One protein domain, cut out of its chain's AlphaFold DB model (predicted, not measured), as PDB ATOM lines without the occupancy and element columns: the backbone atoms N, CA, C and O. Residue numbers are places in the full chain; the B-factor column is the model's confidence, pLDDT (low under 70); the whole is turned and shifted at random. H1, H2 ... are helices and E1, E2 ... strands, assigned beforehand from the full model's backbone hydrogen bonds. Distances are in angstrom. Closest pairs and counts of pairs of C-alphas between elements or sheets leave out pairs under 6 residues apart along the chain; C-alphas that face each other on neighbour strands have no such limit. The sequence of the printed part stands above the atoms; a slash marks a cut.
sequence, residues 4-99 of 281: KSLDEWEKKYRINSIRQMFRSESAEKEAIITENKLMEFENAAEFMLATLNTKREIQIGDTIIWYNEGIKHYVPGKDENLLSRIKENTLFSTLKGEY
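AT A GLANCE: This is residues 4 to 99 of the 281 residues of an uncharacterized protein of Cyclobacteriaceae bacterium (UniProt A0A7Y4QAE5). The model has two lobes: a strongly twisted sheet of four strands with helix H6 packed over one of its faces, and a loose cluster of five short helices, H1 to H5, beyond the E1 end of that sheet. In the cluster H5 touches H1 and H2, H3 meets H2 at a corner, and H4 is close to H5 but not clearly touching it; the opposite face of the sheet has no named helix on it. The printed part has 96 residues, with six named helices and four named strands in the order H1 H2 H3 H4 H5 E1 E2 E3 H6 E4, and the sheet runs E1 E2 E3 E4, antiparallel throughout. The class is mixed, helices and strands; the whole is compact, with a radius of gyration of the C-alphas of 13.7 A, and spans 37 by 31 by 22 A.

HOW THE PARTS SIT: Start at the sheet, with E1 at residues 57 to 60, E2 at 63 to 68, E3 at 71 to 75 and E4 at 95 to 99. E1, E2 and E3 form a meander, each strand the antiparallel neighbour of the one before. E1 and E2 are a hairpin at 152 degrees between their directions; look for N 58 and O 65, 2.9 A apart and within hydrogen-bond range. E2 and E3 are a hairpin at 154 degrees, with N 66 and O 73 at 2.9 A and N 73 and O 66 at 2.8 A. E4 is antiparallel to E3, with N 72 and O 97 at 2.8 A; E1 and E4 are the edge strands. H6, residues 80 to 88, is on the sheet at a height of 9.4 A, over E3 and along the strands, at 18 degrees to E3 on the local plane. The closest C-alphas of H6 and E3 are those of Leu 83 and Val 75, 6.4 A apart. H5, residues 46 to 51, is only just not on the sheet, with 4 pairs of C-alphas within 10 A; its closest C-alpha to E1 is that of Thr 51, 6.5 A from that of Ile 58. H2, residues 18 to 23, touches H5, closest at the C-alphas of Arg 19 and Leu 49, 4.9 A, with a steep tilt of 55 degrees, opposite ways. H1, residues 4 to 13, only just touches H5, with 3 pairs within 8 A, closest at the C-alphas of Glu 10 and Ala 50, 7.1 A; the tilt is a shallow 5 degrees, the same way. H3, residues 27 to 34, touches H2 only at the corner, and only just, with 3 pairs within 8 A; the closest C-alphas are those of Lys 29 and Phe 22, 6.1 A apart. H4, residues 39 to 42, is close to H5 but not clearly touching, with the C-alphas of Phe 41 and Leu 49 at 7.5 A. In H1, H2, H3, H5 and H6 every O i to N i+4 pair is within hydrogen-bond range; H4 is too short for such a pair.

IN THESE COORDINATES: Find C-alpha 63 at (-2.665, -2.120, 34.424); from there E2 runs 15.9 A to C-alpha 68. E3 is 12.7 A long, E4 13.5 A and H6 12.4 A, and E4 ends at C-alpha 99, (-19.481, 4.619, 33.439). H1 begins at C-alpha 4, (-19.831, -14.814, 15.170), and runs 14.3 A to C-alpha 13.

THE WHOLE: The two C-alphas farthest apart, those of Lys 4 and Leu 91, are 39.1 A apart. The printed part has no cut and no long link; the link from H6 to E4, 6 residues, is short and the others are tight. The mean pLDDT of the printed part is 77.8, and residues 24 to 47, residue 70 and residues 97 to 99 are under 70.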
ATOM      1  N   LYS A   4     -20.653 -13.692  15.627       74.50
ATOM      2  CA  LYS A   4     -19.831 -14.814  15.170       74.50
ATOM      3  C   LYS A   4     -18.345 -14.465  15.225       74.50
ATOM      4  O   LYS A   4     -17.550 -15.234  15.753       74.50
ATOM      5  N   SER A   5     -17.988 -13.280  14.745       77.50
ATOM      6  CA  SER A   5     -16.622 -12.753  14.773       77.50
ATOM      7  C   SER A   5     -16.115 -12.602  16.207       77.50
ATOM      8  O   SER A   5     -14.962 -12.900  16.503       77.50
ATOM      9  N   LEU A   6     -16.991 -12.165  17.111       77.81
ATOM     10  CA  LEU A   6     -16.699 -12.054  18.532       77.81
ATOM     11  C   LEU A   6     -16.515 -13.433  19.207       77.81
ATOM     12  O   LEU A   6     -15.624 -13.577  20.047       77.81
ATOM     13  N   ASP A   7     -17.310 -14.445  18.843       82.75
ATOM     14  CA  ASP A   7     -17.179 -15.821  19.356       82.75
ATOM     15  C   ASP A   7     -15.876 -16.470  18.855       82.75
ATOM     16  O   ASP A   7     -15.139 -17.098  19.619       82.75
ATOM     17  N   GLU A   8     -15.550 -16.275  17.575       87.00
ATOM     18  CA  GLU A   8     -14.289 -16.715  16.975       87.00
ATOM     19  C   GLU A   8     -13.082 -16.034  17.626       87.00
ATOM     20  O   GLU A   8     -12.074 -16.694  17.895       87.00
ATOM     21  N   TRP A   9     -13.188 -14.736  17.923       88.81
ATOM     22  CA  TRP A   9     -12.151 -13.982  18.622       88.81
ATOM     23  C   TRP A   9     -11.902 -14.546  20.026       88.81
ATOM     24  O   TRP A   9     -10.776 -14.934  20.334       88.81
ATOM     25  N   GLU A  10     -12.936 -14.692  20.857       86.69
ATOM     26  CA  GLU A  10     -12.773 -15.243  22.209       86.69
ATOM     27  C   GLU A  10     -12.221 -16.670  22.189       86.69
ATOM     28  O   GLU A  10     -11.329 -16.997  22.972       86.69
ATOM     29  N   LYS A  11     -12.691 -17.514  21.258       89.31
ATOM     30  CA  LYS A  11     -12.180 -18.879  21.081       89.31
ATOM     31  C   LYS A  11     -10.706 -18.883  20.681       89.31
ATOM     32  O   LYS A  11      -9.924 -19.653  21.239       89.31
ATOM     33  N   LYS A  12     -10.311 -18.025  19.733       92.00
ATOM     34  CA  LYS A  12      -8.923 -17.883  19.268       92.00
ATOM     35  C   LYS A  12      -7.985 -17.504  20.414       92.00
ATOM     36  O   LYS A  12      -6.885 -18.047  20.494       92.00
ATOM     37  N   TYR A  13      -8.424 -16.607  21.296       86.38
ATOM     38  CA  TYR A  13      -7.633 -16.126  22.430       86.38
ATOM     39  C   TYR A  13      -7.891 -16.884  23.740       86.38
ATOM     40  O   TYR A  13      -7.273 -16.562  24.752       86.38
ATOM     41  N   ARG A  14      -8.746 -17.920  23.722       87.75
ATOM     42  CA  ARG A  14      -9.128 -18.739  24.889       87.75
ATOM     43  C   ARG A  14      -9.616 -17.893  26.073       87.75
ATOM     44  O   ARG A  14      -9.239 -18.132  27.218       87.75
ATOM     45  N   ILE A  15     -10.430 -16.884  25.781       84.31
ATOM     46  CA  ILE A  15     -10.971 -15.960  26.779       84.31
ATOM     47  C   ILE A  15     -12.285 -16.529  27.316       84.31
ATOM     48  O   ILE A  15     -13.241 -16.682  26.561       84.31
ATOM     49  N   ASN A  16     -12.337 -16.779  28.625       86.62
ATOM     50  CA  ASN A  16     -13.577 -17.065  29.347       86.62
ATOM     51  C   ASN A  16     -14.206 -15.737  29.776       86.62
ATOM     52  O   ASN A  16     -13.894 -15.205  30.847       86.62
ATOM     53  N   SER A  17     -15.021 -15.169  28.893       86.31
ATOM     54  CA  SER A  17     -15.583 -13.838  29.089       86.31
ATOM     55  C   SER A  17     -16.909 -13.855  29.851       86.31
ATOM     56  O   SER A  17     -17.629 -14.858  29.892       86.31
ATOM     57  N   ILE A  18     -17.285 -12.694  30.385       81.75
ATOM     58  CA  ILE A  18     -18.633 -12.461  30.923       81.75
ATOM     59  C   ILE A  18     -19.705 -12.676  29.849       81.75
ATOM     60  O   ILE A  18     -20.773 -13.213  30.147       81.75
ATOM     61  N   ARG A  19     -19.423 -12.322  28.588       83.06
ATOM     62  CA  ARG A  19     -20.357 -12.552  27.476       83.06
ATOM     63  C   ARG A  19     -20.687 -14.036  27.304       83.06
ATOM     64  O   ARG A  19     -21.852 -14.383  27.121       83.06
ATOM     65  N   GLN A  20     -19.685 -14.914  27.373       81.19
ATOM     66  CA  GLN A  20     -19.897 -16.363  27.273       81.19
ATOM     67  C   GLN A  20     -20.664 -16.911  28.475       81.19
ATOM     68  O   GLN A  20     -21.589 -17.703  28.299       81.19
ATOM     69  N   MET A  21     -20.338 -16.435  29.677       77.50
ATOM     70  CA  MET A  21     -21.047 -16.802  30.901       77.50
ATOM     71  C   MET A  21     -22.544 -16.455  30.821       77.50
ATOM     72  O   MET A  21     -23.377 -17.298  31.145       77.50
ATOM     73  N   PHE A  22     -22.915 -15.277  30.300       71.12
ATOM     74  CA  PHE A  22     -24.326 -14.902  30.120       71.12
ATOM     75  C   PHE A  22     -25.091 -15.810  29.146       71.12
ATOM     76  O   PHE A  22     -26.309 -15.988  29.282       71.12
ATOM     77  N   ARG A  23     -24.390 -16.397  28.171       71.94
ATOM     78  CA  ARG A  23     -24.968 -17.344  27.209       71.94
ATOM     79  C   ARG A  23     -25.059 -18.763  27.751       71.94
ATOM     80  O   ARG A  23     -25.907 -19.518  27.289       71.94
ATOM     81  N   SER A  24     -24.214 -19.123  28.713       68.69
ATOM     82  CA  SER A  24     -24.299 -20.415  29.388       68.69
ATOM     83  C   SER A  24     -25.454 -20.439  30.396       68.69
ATOM     84  O   SER A  24     -25.682 -19.469  31.117       68.69
ATOM     85  N   GLU A  25     -26.187 -21.548  30.473       60.47
ATOM     86  CA  GLU A  25     -27.128 -21.832  31.570       60.47
ATOM     87  C   GLU A  25     -26.350 -22.326  32.805       60.47
ATOM     88  O   GLU A  25     -26.500 -23.462  33.245       60.47
ATOM     89  N   SER A  26     -25.420 -21.516  33.314       62.94
ATOM     90  CA  SER A  26     -24.581 -21.885  34.459       62.94
ATOM     91  C   SER A  26     -25.161 -21.374  35.782       62.94
ATOM     92  O   SER A  26     -25.803 -20.328  35.835       62.94
ATOM     93  N   ALA A  27     -24.873 -22.073  36.884       57.84
ATOM     94  CA  ALA A  27     -25.218 -21.614  38.235       57.84
ATOM     95  C   ALA A  27     -24.563 -20.257  38.588       57.84
ATOM     96  O   ALA A  27     -25.115 -19.478  39.362       57.84
ATOM     97  N   GLU A  28     -23.416 -19.934  37.978       61.38
ATOM     98  CA  GLU A  28     -22.764 -18.622  38.110       61.38
ATOM     99  C   GLU A  28     -23.616 -17.486  37.529       61.38
ATOM    100  O   GLU A  28     -23.657 -16.395  38.100       61.38
ATOM    101  N   LYS A  29     -24.348 -17.739  36.434       62.50
ATOM    102  CA  LYS A  29     -25.289 -16.769  35.865       62.50
ATOM    103  C   LYS A  29     -26.405 -16.440  36.858       62.50
ATOM    104  O   LYS A  29     -26.702 -15.266  37.059       62.50
ATOM    105  N   GLU A  30     -26.992 -17.445  37.512       59.56
ATOM    106  CA  GLU A  30     -28.048 -17.234  38.515       59.56
ATOM    107  C   GLU A  30     -27.542 -16.492  39.760       59.56
ATOM    108  O   GLU A  30     -28.230 -15.599  40.264       59.56
ATOM    109  N   ALA A  31     -26.322 -16.785  40.221       59.50
ATOM    110  CA  ALA A  31     -25.715 -16.090  41.357       59.50
ATOM    111  C   ALA A  31     -25.524 -14.585  41.085       59.50
ATOM    112  O   ALA A  31     -25.831 -13.754  41.938       59.50
ATOM    113  N   ILE A  32     -25.094 -14.219  39.873       59.91
ATOM    114  CA  ILE A  32     -24.905 -12.815  39.477       59.91
ATOM    115  C   ILE A  32     -26.253 -12.106  39.252       59.91
ATOM    116  O   ILE A  32     -26.385 -10.933  39.609       59.91
ATOM    117  N   ILE A  33     -27.270 -12.811  38.731       57.47
ATOM    118  CA  ILE A  33     -28.652 -12.299  38.609       57.47
ATOM    119  C   ILE A  33     -29.261 -11.976  39.968       57.47
ATOM    120  O   ILE A  33     -29.889 -10.928  40.125       57.47
ATOM    121  N   THR A  34     -29.038 -12.828  40.960       52.78
ATOM    122  CA  THR A  34     -29.662 -12.679  42.279       52.78
ATOM    123  C   THR A  34     -29.121 -11.468  43.057       52.78
ATOM    124  O   THR A  34     -29.835 -10.899  43.878       52.78
ATOM    125  N   GLU A  35     -27.900 -11.004  42.768       55.47
ATOM    126  CA  GLU A  35     -27.279  -9.859  43.455       55.47
ATOM    127  C   GLU A  35     -27.682  -8.465  42.917       55.47
ATOM    128  O   GLU A  35     -27.104  -7.472  43.347       55.47
ATOM    129  N   ASN A  36     -28.646  -8.333  41.991       45.94
ATOM    130  CA  ASN A  36     -29.030  -7.049  41.352       45.94
ATOM    131  C   ASN A  36     -27.896  -6.312  40.591       45.94
ATOM    132  O   ASN A  36     -28.112  -5.221  40.065       45.94
ATOM    133  N   LYS A  37     -26.714  -6.923  40.439       52.78
ATOM    134  CA  LYS A  37     -25.544  -6.370  39.722       52.78
ATOM    135  C   LYS A  37     -25.639  -6.491  38.191       52.78
ATOM    136  O   LYS A  37     -24.701  -6.135  37.481       52.78
ATOM    137  N   LEU A  38     -26.754  -7.009  37.657       46.56
ATOM    138  CA  LEU A  38     -26.921  -7.245  36.215       46.56
ATOM    139  C   LEU A  38     -27.262  -6.002  35.399       46.56
ATOM    140  O   LEU A  38     -26.858  -5.927  34.238       46.56
ATOM    141  N   MET A  39     -27.972  -5.027  35.977       46.53
ATOM    142  CA  MET A  39     -28.411  -3.840  35.225       46.53
ATOM    143  C   MET A  39     -27.233  -3.037  34.647       46.53
ATOM    144  O   MET A  39     -27.384  -2.363  33.627       46.53
ATOM    145  N   GLU A  40     -26.045  -3.155  35.249       54.75
ATOM    146  CA  GLU A  40     -24.799  -2.545  34.769       54.75
ATOM    147  C   GLU A  40     -24.328  -3.112  33.425       54.75
ATOM    148  O   GLU A  40     -23.786  -2.379  32.598       54.75
ATOM    149  N   PHE A  41     -24.550  -4.407  33.187       56.75
ATOM    150  CA  PHE A  41     -24.011  -5.125  32.033       56.75
ATOM    151  C   PHE A  41     -25.057  -5.442  30.966       56.75
ATOM    152  O   PHE A  41     -24.694  -5.540  29.798       56.75
ATOM    153  N   GLU A  42     -26.348  -5.522  31.310       51.91
ATOM    154  CA  GLU A  42     -27.418  -5.712  30.314       51.91
ATOM    155  C   GLU A  42     -27.448  -4.591  29.263       51.91
ATOM    156  O   GLU A  42     -27.858  -4.806  28.120       51.91
ATOM    157  N   ASN A  43     -26.995  -3.394  29.648       50.56
ATOM    158  CA  ASN A  43     -26.886  -2.210  28.795       50.56
ATOM    159  C   ASN A  43     -25.468  -1.948  28.265       50.56
ATOM    160  O   ASN A  43     -25.283  -1.022  27.467       50.56
ATOM    161  N   ALA A  44     -24.476  -2.729  28.695       61.25
ATOM    162  CA  ALA A  44     -23.113  -2.601  28.206       61.25
ATOM    163  C   ALA A  44     -23.019  -3.161  26.784       61.25
ATOM    164  O   ALA A  44     -23.650  -4.159  26.437       61.25
ATOM    165  N   ALA A  45     -22.219  -2.518  25.939       63.84
ATOM    166  CA  ALA A  45     -21.996  -3.015  24.593       63.84
ATOM    167  C   ALA A  45     -21.341  -4.411  24.632       63.84
ATOM    168  O   ALA A  45     -20.391  -4.633  25.384       63.84
ATOM    169  N   GLU A  46     -21.800  -5.337  23.782       65.19
ATOM    170  CA  GLU A  46     -21.340  -6.742  23.724       65.19
ATOM    171  C   GLU A  46     -19.810  -6.886  23.639       65.19
ATOM    172  O   GLU A  46     -19.234  -7.832  24.177       65.19
ATOM    173  N   PHE A  47     -19.127  -5.932  22.995       66.69
ATOM    174  CA  PHE A  47     -17.667  -5.936  22.915       66.69
ATOM    175  C   PHE A  47     -17.010  -5.709  24.283       66.69
ATOM    176  O   PHE A  47     -15.981  -6.311  24.561       66.69
ATOM    177  N   MET A  48     -17.594  -4.888  25.164       73.19
ATOM    178  CA  MET A  48     -17.069  -4.684  26.514       73.19
ATOM    179  C   MET A  48     -17.144  -6.002  27.292       73.19
ATOM    180  O   MET A  48     -16.140  -6.447  27.848       73.19
ATOM    181  N   LEU A  49     -18.298  -6.675  27.230       79.06
ATOM    182  CA  LEU A  49     -18.521  -7.978  27.866       79.06
ATOM    183  C   LEU A  49     -17.582  -9.064  27.333       79.06
ATOM    184  O   LEU A  49     -17.205  -9.962  28.080       79.06
ATOM    185  N   ALA A  50     -17.198  -8.975  26.057       80.75
ATOM    186  CA  ALA A  50     -16.252  -9.891  25.423       80.75
ATOM    187  C   ALA A  50     -14.836  -9.793  25.999       80.75
ATOM    188  O   ALA A  50     -14.085 -10.765  25.998       80.75
ATOM    189  N   THR A  51     -14.451  -8.596  26.444       82.81
ATOM    190  CA  THR A  51     -13.084  -8.318  26.899       82.81
ATOM    191  C   THR A  51     -12.864  -8.546  28.391       82.81
ATOM    192  O   THR A  51     -11.717  -8.655  28.820       82.81
ATOM    193  N   LEU A  52     -13.940  -8.632  29.177       85.62
ATOM    194  CA  LEU A  52     -13.872  -8.862  30.617       85.62
ATOM    195  C   LEU A  52     -13.917 -10.356  30.929       85.62
ATOM    196  O   LEU A  52     -14.785 -11.070  30.426       85.62
ATOM    197  N   ASN A  53     -13.023 -10.815  31.805       87.44
ATOM    198  CA  ASN A  53     -13.089 -12.160  32.374       87.44
ATOM    199  C   ASN A  53     -14.283 -12.294  33.341       87.44
ATOM    200  O   ASN A  53     -14.891 -11.299  33.735       87.44
ATOM    201  N   THR A  54     -14.590 -13.512  33.795       84.81
ATOM    202  CA  THR A  54     -15.699 -13.777  34.738       84.81
ATOM    203  C   THR A  54     -15.587 -13.046  36.085       84.81
ATOM    204  O   THR A  54     -16.586 -12.877  36.779       84.81
ATOM    205  N   LYS A  55     -14.402 -12.536  36.443       86.94
ATOM    206  CA  LYS A  55     -14.167 -11.699  37.632       86.94
ATOM    207  C   LYS A  55     -14.365 -10.199  37.377       86.94
ATOM    208  O   LYS A  55     -14.107  -9.402  38.279       86.94
ATOM    209  N   ARG A  56     -14.849  -9.813  36.189       86.88
ATOM    210  CA  ARG A  56     -15.026  -8.417  35.745       86.88
ATOM    211  C   ARG A  56     -13.701  -7.665  35.591       86.88
ATOM    212  O   ARG A  56     -13.636  -6.461  35.824       86.88
ATOM    213  N   GLU A  57     -12.641  -8.362  35.196       90.00
ATOM    214  CA  GLU A  57     -11.308  -7.781  35.016       90.00
ATOM    215  C   GLU A  57     -10.854  -7.858  33.557       90.00
ATOM    216  O   GLU A  57     -11.166  -8.805  32.832       90.00
ATOM    217  N   ILE A  58     -10.038  -6.890  33.157       90.38
ATOM    218  CA  ILE A  58      -9.212  -6.938  31.950       90.38
ATOM    219  C   ILE A  58      -7.836  -6.367  32.279       90.38
ATOM    220  O   ILE A  58      -7.722  -5.415  33.045       90.38
ATOM    221  N   GLN A  59      -6.783  -6.918  31.688       89.12
ATOM    222  CA  GLN A  59      -5.440  -6.365  31.812       89.12
ATOM    223  C   GLN A  59      -5.044  -5.666  30.507       89.12
ATOM    224  O   GLN A  59      -5.055  -6.283  29.442       89.12
ATOM    225  N   ILE A  60      -4.661  -4.391  30.590       83.94
ATOM    226  CA  ILE A  60      -4.149  -3.605  29.460       83.94
ATOM    227  C   ILE A  60      -2.734  -3.152  29.815       83.94
ATOM    228  O   ILE A  60      -2.539  -2.365  30.738       83.94
ATOM    229  N   GLY A  61      -1.735  -3.677  29.102       90.75
ATOM    230  CA  GLY A  61      -0.330  -3.437  29.435       90.75
ATOM    231  C   GLY A  61       0.014  -3.953  30.836       90.75
ATOM    232  O   GLY A  61      -0.101  -5.153  31.112       90.75
ATOM    233  N   ASP A  62       0.438  -3.043  31.708       89.94
ATOM    234  CA  ASP A  62       0.775  -3.272  33.115       89.94
ATOM    235  C   ASP A  62      -0.372  -2.939  34.083       89.94
ATOM    236  O   ASP A  62      -0.199  -3.052  35.289       89.94
ATOM    237  N   THR A  63      -1.543  -2.545  33.586       89.19
ATOM    238  CA  THR A  63      -2.665  -2.120  34.424       89.19
ATOM    239  C   THR A  63      -3.777  -3.162  34.400       89.19
ATOM    240  O   THR A  63      -4.236  -3.566  33.328       89.19
ATOM    241  N   ILE A  64      -4.236  -3.586  35.577       91.00
ATOM    242  CA  ILE A  64      -5.474  -4.358  35.723       91.00
ATOM    243  C   ILE A  64      -6.626  -3.365  35.868       91.00
ATOM    244  O   ILE A  64      -6.562  -2.435  36.666       91.00
ATOM    245  N   ILE A  65      -7.685  -3.549  35.091       89.50
ATOM    246  CA  ILE A  65      -8.911  -2.764  35.165       89.50
ATOM    247  C   ILE A  65      -9.999  -3.681  35.702       89.50
ATOM    248  O   ILE A  65     -10.385  -4.637  35.029       89.50
ATOM    249  N   TRP A  66     -10.493  -3.385  36.898       90.88
ATOM    250  CA  TRP A  66     -11.586  -4.115  37.534       90.88
ATOM    251  C   TRP A  66     -12.873  -3.293  37.495       90.88
ATOM    252  O   TRP A  66     -12.875  -2.131  37.893       90.88
ATOM    253  N   TYR A  67     -13.957  -3.883  37.001       85.81
ATOM    254  CA  TYR A  67     -15.267  -3.242  36.914       85.81
ATOM    255  C   TYR A  67     -16.154  -3.658  38.085       85.81
ATOM    256  O   TYR A  67     -16.434  -4.846  38.275       85.81
ATOM    257  N   ASN A  68     -16.652  -2.675  38.830       84.19
ATOM    258  CA  ASN A  68     -17.604  -2.881  39.910       84.19
ATOM    259  C   ASN A  68     -18.546  -1.685  40.041       84.19
ATOM    260  O   ASN A  68     -18.077  -0.560  40.164       84.19
ATOM    261  N   GLU A  69     -19.856  -1.927  40.045       74.88
ATOM    262  CA  GLU A  69     -20.870  -0.892  40.294       74.88
ATOM    263  C   GLU A  69     -20.828   0.258  39.280       74.88
ATOM    264  O   GLU A  69     -20.929   1.431  39.623       74.88
ATOM    265  N   GLY A  70     -20.608  -0.075  38.004       68.75
ATOM    266  CA  GLY A  70     -20.415   0.913  36.937       68.75
ATOM    267  C   GLY A  70     -19.102   1.707  37.033       68.75
ATOM    268  O   GLY A  70     -18.865   2.603  36.225       68.75
ATOM    269  N   ILE A  71     -18.208   1.382  37.972       75.25
ATOM    270  CA  ILE A  71     -16.920   2.056  38.155       75.25
ATOM    271  C   ILE A  71     -15.781   1.137  37.707       75.25
ATOM    272  O   ILE A  71     -15.690  -0.029  38.088       75.25
ATOM    273  N   LYS A  72     -14.875   1.682  36.896       85.62
ATOM    274  CA  LYS A  72     -13.591   1.070  36.548       85.62
ATOM    275  C   LYS A  72     -12.562   1.466  37.588       85.62
ATOM    276  O   LYS A  72     -12.265   2.648  37.739       85.62
ATOM    277  N   HIS A  73     -11.983   0.484  38.251       87.06
ATOM    278  CA  HIS A  73     -10.856   0.649  39.150       87.06
ATOM    279  C   HIS A  73      -9.578   0.266  38.408       87.06
ATOM    280  O   HIS A  73      -9.410  -0.891  38.017       87.06
ATOM    281  N   TYR A  74      -8.692   1.235  38.192       88.62
ATOM    282  CA  TYR A  74      -7.409   1.002  37.533       88.62
ATOM    283  C   TYR A  74      -6.355   0.662  38.591       88.62
ATOM    284  O   TYR A  74      -6.152   1.422  39.538       88.62
ATOM    285  N   VAL A  75      -5.690  -0.479  38.420       91.12
ATOM    286  CA  VAL A  75      -4.669  -1.023  39.320       91.12
ATOM    287  C   VAL A  75      -3.348  -1.138  38.548       91.12
ATOM    288  O   VAL A  75      -3.155  -2.107  37.805       91.12
ATOM    289  N   PRO A  76      -2.455  -0.135  38.652       87.56
ATOM    290  CA  PRO A  76      -1.175  -0.132  37.945       87.56
ATOM    291  C   PRO A  76      -0.235  -1.248  38.411       87.56
ATOM    292  O   PRO A  76      -0.360  -1.765  39.521       87.56
ATOM    293  N   GLY A  77       0.740  -1.601  37.571       85.06
ATOM    294  CA  GLY A  77       1.805  -2.554  37.901       85.06
ATOM    295  C   GLY A  77       1.356  -4.005  38.114       85.06
ATOM    296  O   GLY A  77       2.148  -4.812  38.595       85.06
ATOM    297  N   LYS A  78       0.112  -4.346  37.758       86.00
ATOM    298  CA  LYS A  78      -0.519  -5.654  38.007       86.00
ATOM    299  C   LYS A  78      -0.471  -6.068  39.482       86.00
ATOM    300  O   LYS A  78      -0.246  -7.233  39.800       86.00
ATOM    301  N   ASP A  79      -0.646  -5.104  40.381       90.44
ATOM    302  CA  ASP A  79      -0.613  -5.352  41.819       90.44
ATOM    303  C   ASP A  79      -1.892  -6.076  42.284       90.44
ATOM    304  O   ASP A  79      -2.898  -5.465  42.645       90.44
ATOM    305  N   GLU A  80      -1.848  -7.408  42.271       90.69
ATOM    306  CA  GLU A  80      -2.937  -8.282  42.728       90.69
ATOM    307  C   GLU A  80      -3.287  -8.070  44.214       90.69
ATOM    308  O   GLU A  80      -4.442  -8.240  44.612       90.69
ATOM    309  N   ASN A  81      -2.326  -7.642  45.044       92.31
ATOM    310  CA  ASN A  81      -2.591  -7.346  46.453       92.31
ATOM    311  C   ASN A  81      -3.406  -6.058  46.586       92.31
ATOM    312  O   ASN A  81      -4.377  -6.009  47.345       92.31
ATOM    313  N   LEU A  82      -3.043  -5.019  45.829       91.38
ATOM    314  CA  LEU A  82      -3.832  -3.793  45.749       91.38
ATOM    315  C   LEU A  82      -5.224  -4.073  45.172       91.38
ATOM    316  O   LEU A  82      -6.205  -3.567  45.716       91.38
ATOM    317  N   LEU A  83      -5.335  -4.916  44.141       93.44
ATOM    318  CA  LEU A  83      -6.628  -5.341  43.603       93.44
ATOM    319  C   LEU A  83      -7.495  -6.021  44.674       93.44
ATOM    320  O   LEU A  83      -8.664  -5.664  44.815       93.44
ATOM    321  N   SER A  84      -6.937  -6.955  45.453       93.75
ATOM    322  CA  SER A  84      -7.664  -7.616  46.548       93.75
ATOM    323  C   SER A  84      -8.172  -6.602  47.573       93.75
ATOM    324  O   SER A  84      -9.349  -6.606  47.925       93.75
ATOM    325  N   ARG A  85      -7.318  -5.656  47.980       93.12
ATOM    326  CA  ARG A  85      -7.699  -4.589  48.917       93.12
ATOM    327  C   ARG A  85      -8.789  -3.680  48.356       93.12
ATOM    328  O   ARG A  85      -9.699  -3.306  49.087       93.12
ATOM    329  N   ILE A  86      -8.721  -3.329  47.071       90.44
ATOM    330  CA  ILE A  86      -9.744  -2.517  46.395       90.44
ATOM    331  C   ILE A  86     -11.088  -3.257  46.339       90.44
ATOM    332  O   ILE A  86     -12.129  -2.627  46.508       90.44
ATOM    333  N   LYS A  87     -11.077  -4.579  46.135       92.12
ATOM    334  CA  LYS A  87     -12.290  -5.410  46.146       92.12
ATOM    335  C   LYS A  87     -12.940  -5.503  47.522       92.12
ATOM    336  O   LYS A  87     -14.161  -5.557  47.605       92.12
ATOM    337  N   GLU A  88     -12.137  -5.508  48.583       92.38
ATOM    338  CA  GLU A  88     -12.622  -5.450  49.968       92.38
ATOM    339  C   GLU A  88     -13.138  -4.052  50.332       92.38
ATOM    340  O   GLU A  88     -14.120  -3.914  51.059       92.38
ATOM    341  N   ASN A  89     -12.480  -3.004  49.828       90.69
ATOM    342  CA  ASN A  89     -12.864  -1.619  50.057       90.69
ATOM    343  C   ASN A  89     -12.455  -0.720  48.878       90.69
ATOM    344  O   ASN A  89     -11.284  -0.360  48.701       90.69
ATOM    345  N   THR A  90     -13.451  -0.271  48.110       88.44
ATOM    346  CA  THR A  90     -13.261   0.517  46.881       88.44
ATOM    347  C   THR A  90     -12.654   1.906  47.120       88.44
ATOM    348  O   THR A  90     -12.270   2.586  46.160       88.44
ATOM    349  N   LEU A  91     -12.515   2.349  48.377       87.12
ATOM    350  CA  LEU A  91     -11.810   3.583  48.744       87.12
ATOM    351  C   LEU A  91     -10.297   3.503  48.503       87.12
ATOM    352  O   LEU A  91      -9.667   4.540  48.317       87.12
ATOM    353  N   PHE A  92      -9.709   2.303  48.447       86.81
ATOM    354  CA  PHE A  92      -8.282   2.145  48.137       86.81
ATOM    355  C   PHE A  92      -7.943   2.392  46.662       86.81
ATOM    356  O   PHE A  92      -6.771   2.497  46.306       86.81
ATOM    357  N   SER A  93      -8.950   2.493  45.793       86.88
ATOM    358  CA  SER A  93      -8.743   2.786  44.380       86.88
ATOM    359  C   SER A  93      -8.512   4.285  44.194       86.88
ATOM    360  O   SER A  93      -9.416   5.097  44.380       86.88
ATOM    361  N   THR A  94      -7.286   4.642  43.821       81.50
ATOM    362  CA  THR A  94      -6.867   6.033  43.580       81.50
ATOM    363  C   THR A  94      -7.178   6.508  42.162       81.50
ATOM    364  O   THR A  94      -7.346   7.703  41.937       81.50
ATOM    365  N   LEU A  95      -7.287   5.577  41.212       78.69
ATOM    366  CA  LEU A  95      -7.640   5.835  39.821       78.69
ATOM    367  C   LEU A  95      -8.969   5.154  39.499       78.69
ATOM    368  O   LEU A  95      -9.063   3.922  39.489       78.69
ATOM    369  N   LYS A  96      -9.988   5.972  39.229       80.31
ATOM    370  CA  LYS A  96     -11.346   5.534  38.907       80.31
ATOM    371  C   LYS A  96     -11.806   6.130  37.583       80.31
ATOM    372  O   LYS A  96     -11.442   7.251  37.240       80.31
ATOM    373  N   GLY A  97     -12.617   5.377  36.852       68.06
ATOM    374  CA  GLY A  97     -13.356   5.861  35.692       68.06
ATOM    375  C   GLY A  97     -14.808   5.453  35.840       68.06
ATOM    376  O   GLY A  97     -15.098   4.266  35.927       68.06
ATOM    377  N   GLU A  98     -15.712   6.418  35.890       64.06
ATOM    378  CA  GLU A  98     -17.139   6.141  36.027       64.06
ATOM    379  C   GLU A  98     -17.756   5.904  34.648       64.06
ATOM    380  O   GLU A  98     -17.448   6.609  33.680       64.06
ATOM    381  N   TYR A  99     -18.598   4.879  34.561       54.81
ATOM    382  CA  TYR A  99     -19.481   4.619  33.439       54.81
ATOM    383  C   TYR A  99     -20.905   4.952  33.874       54.81
ATOM    384  O   TYR A  99     -21.426   4.376  34.828       54.81
TER     385      TYR A  99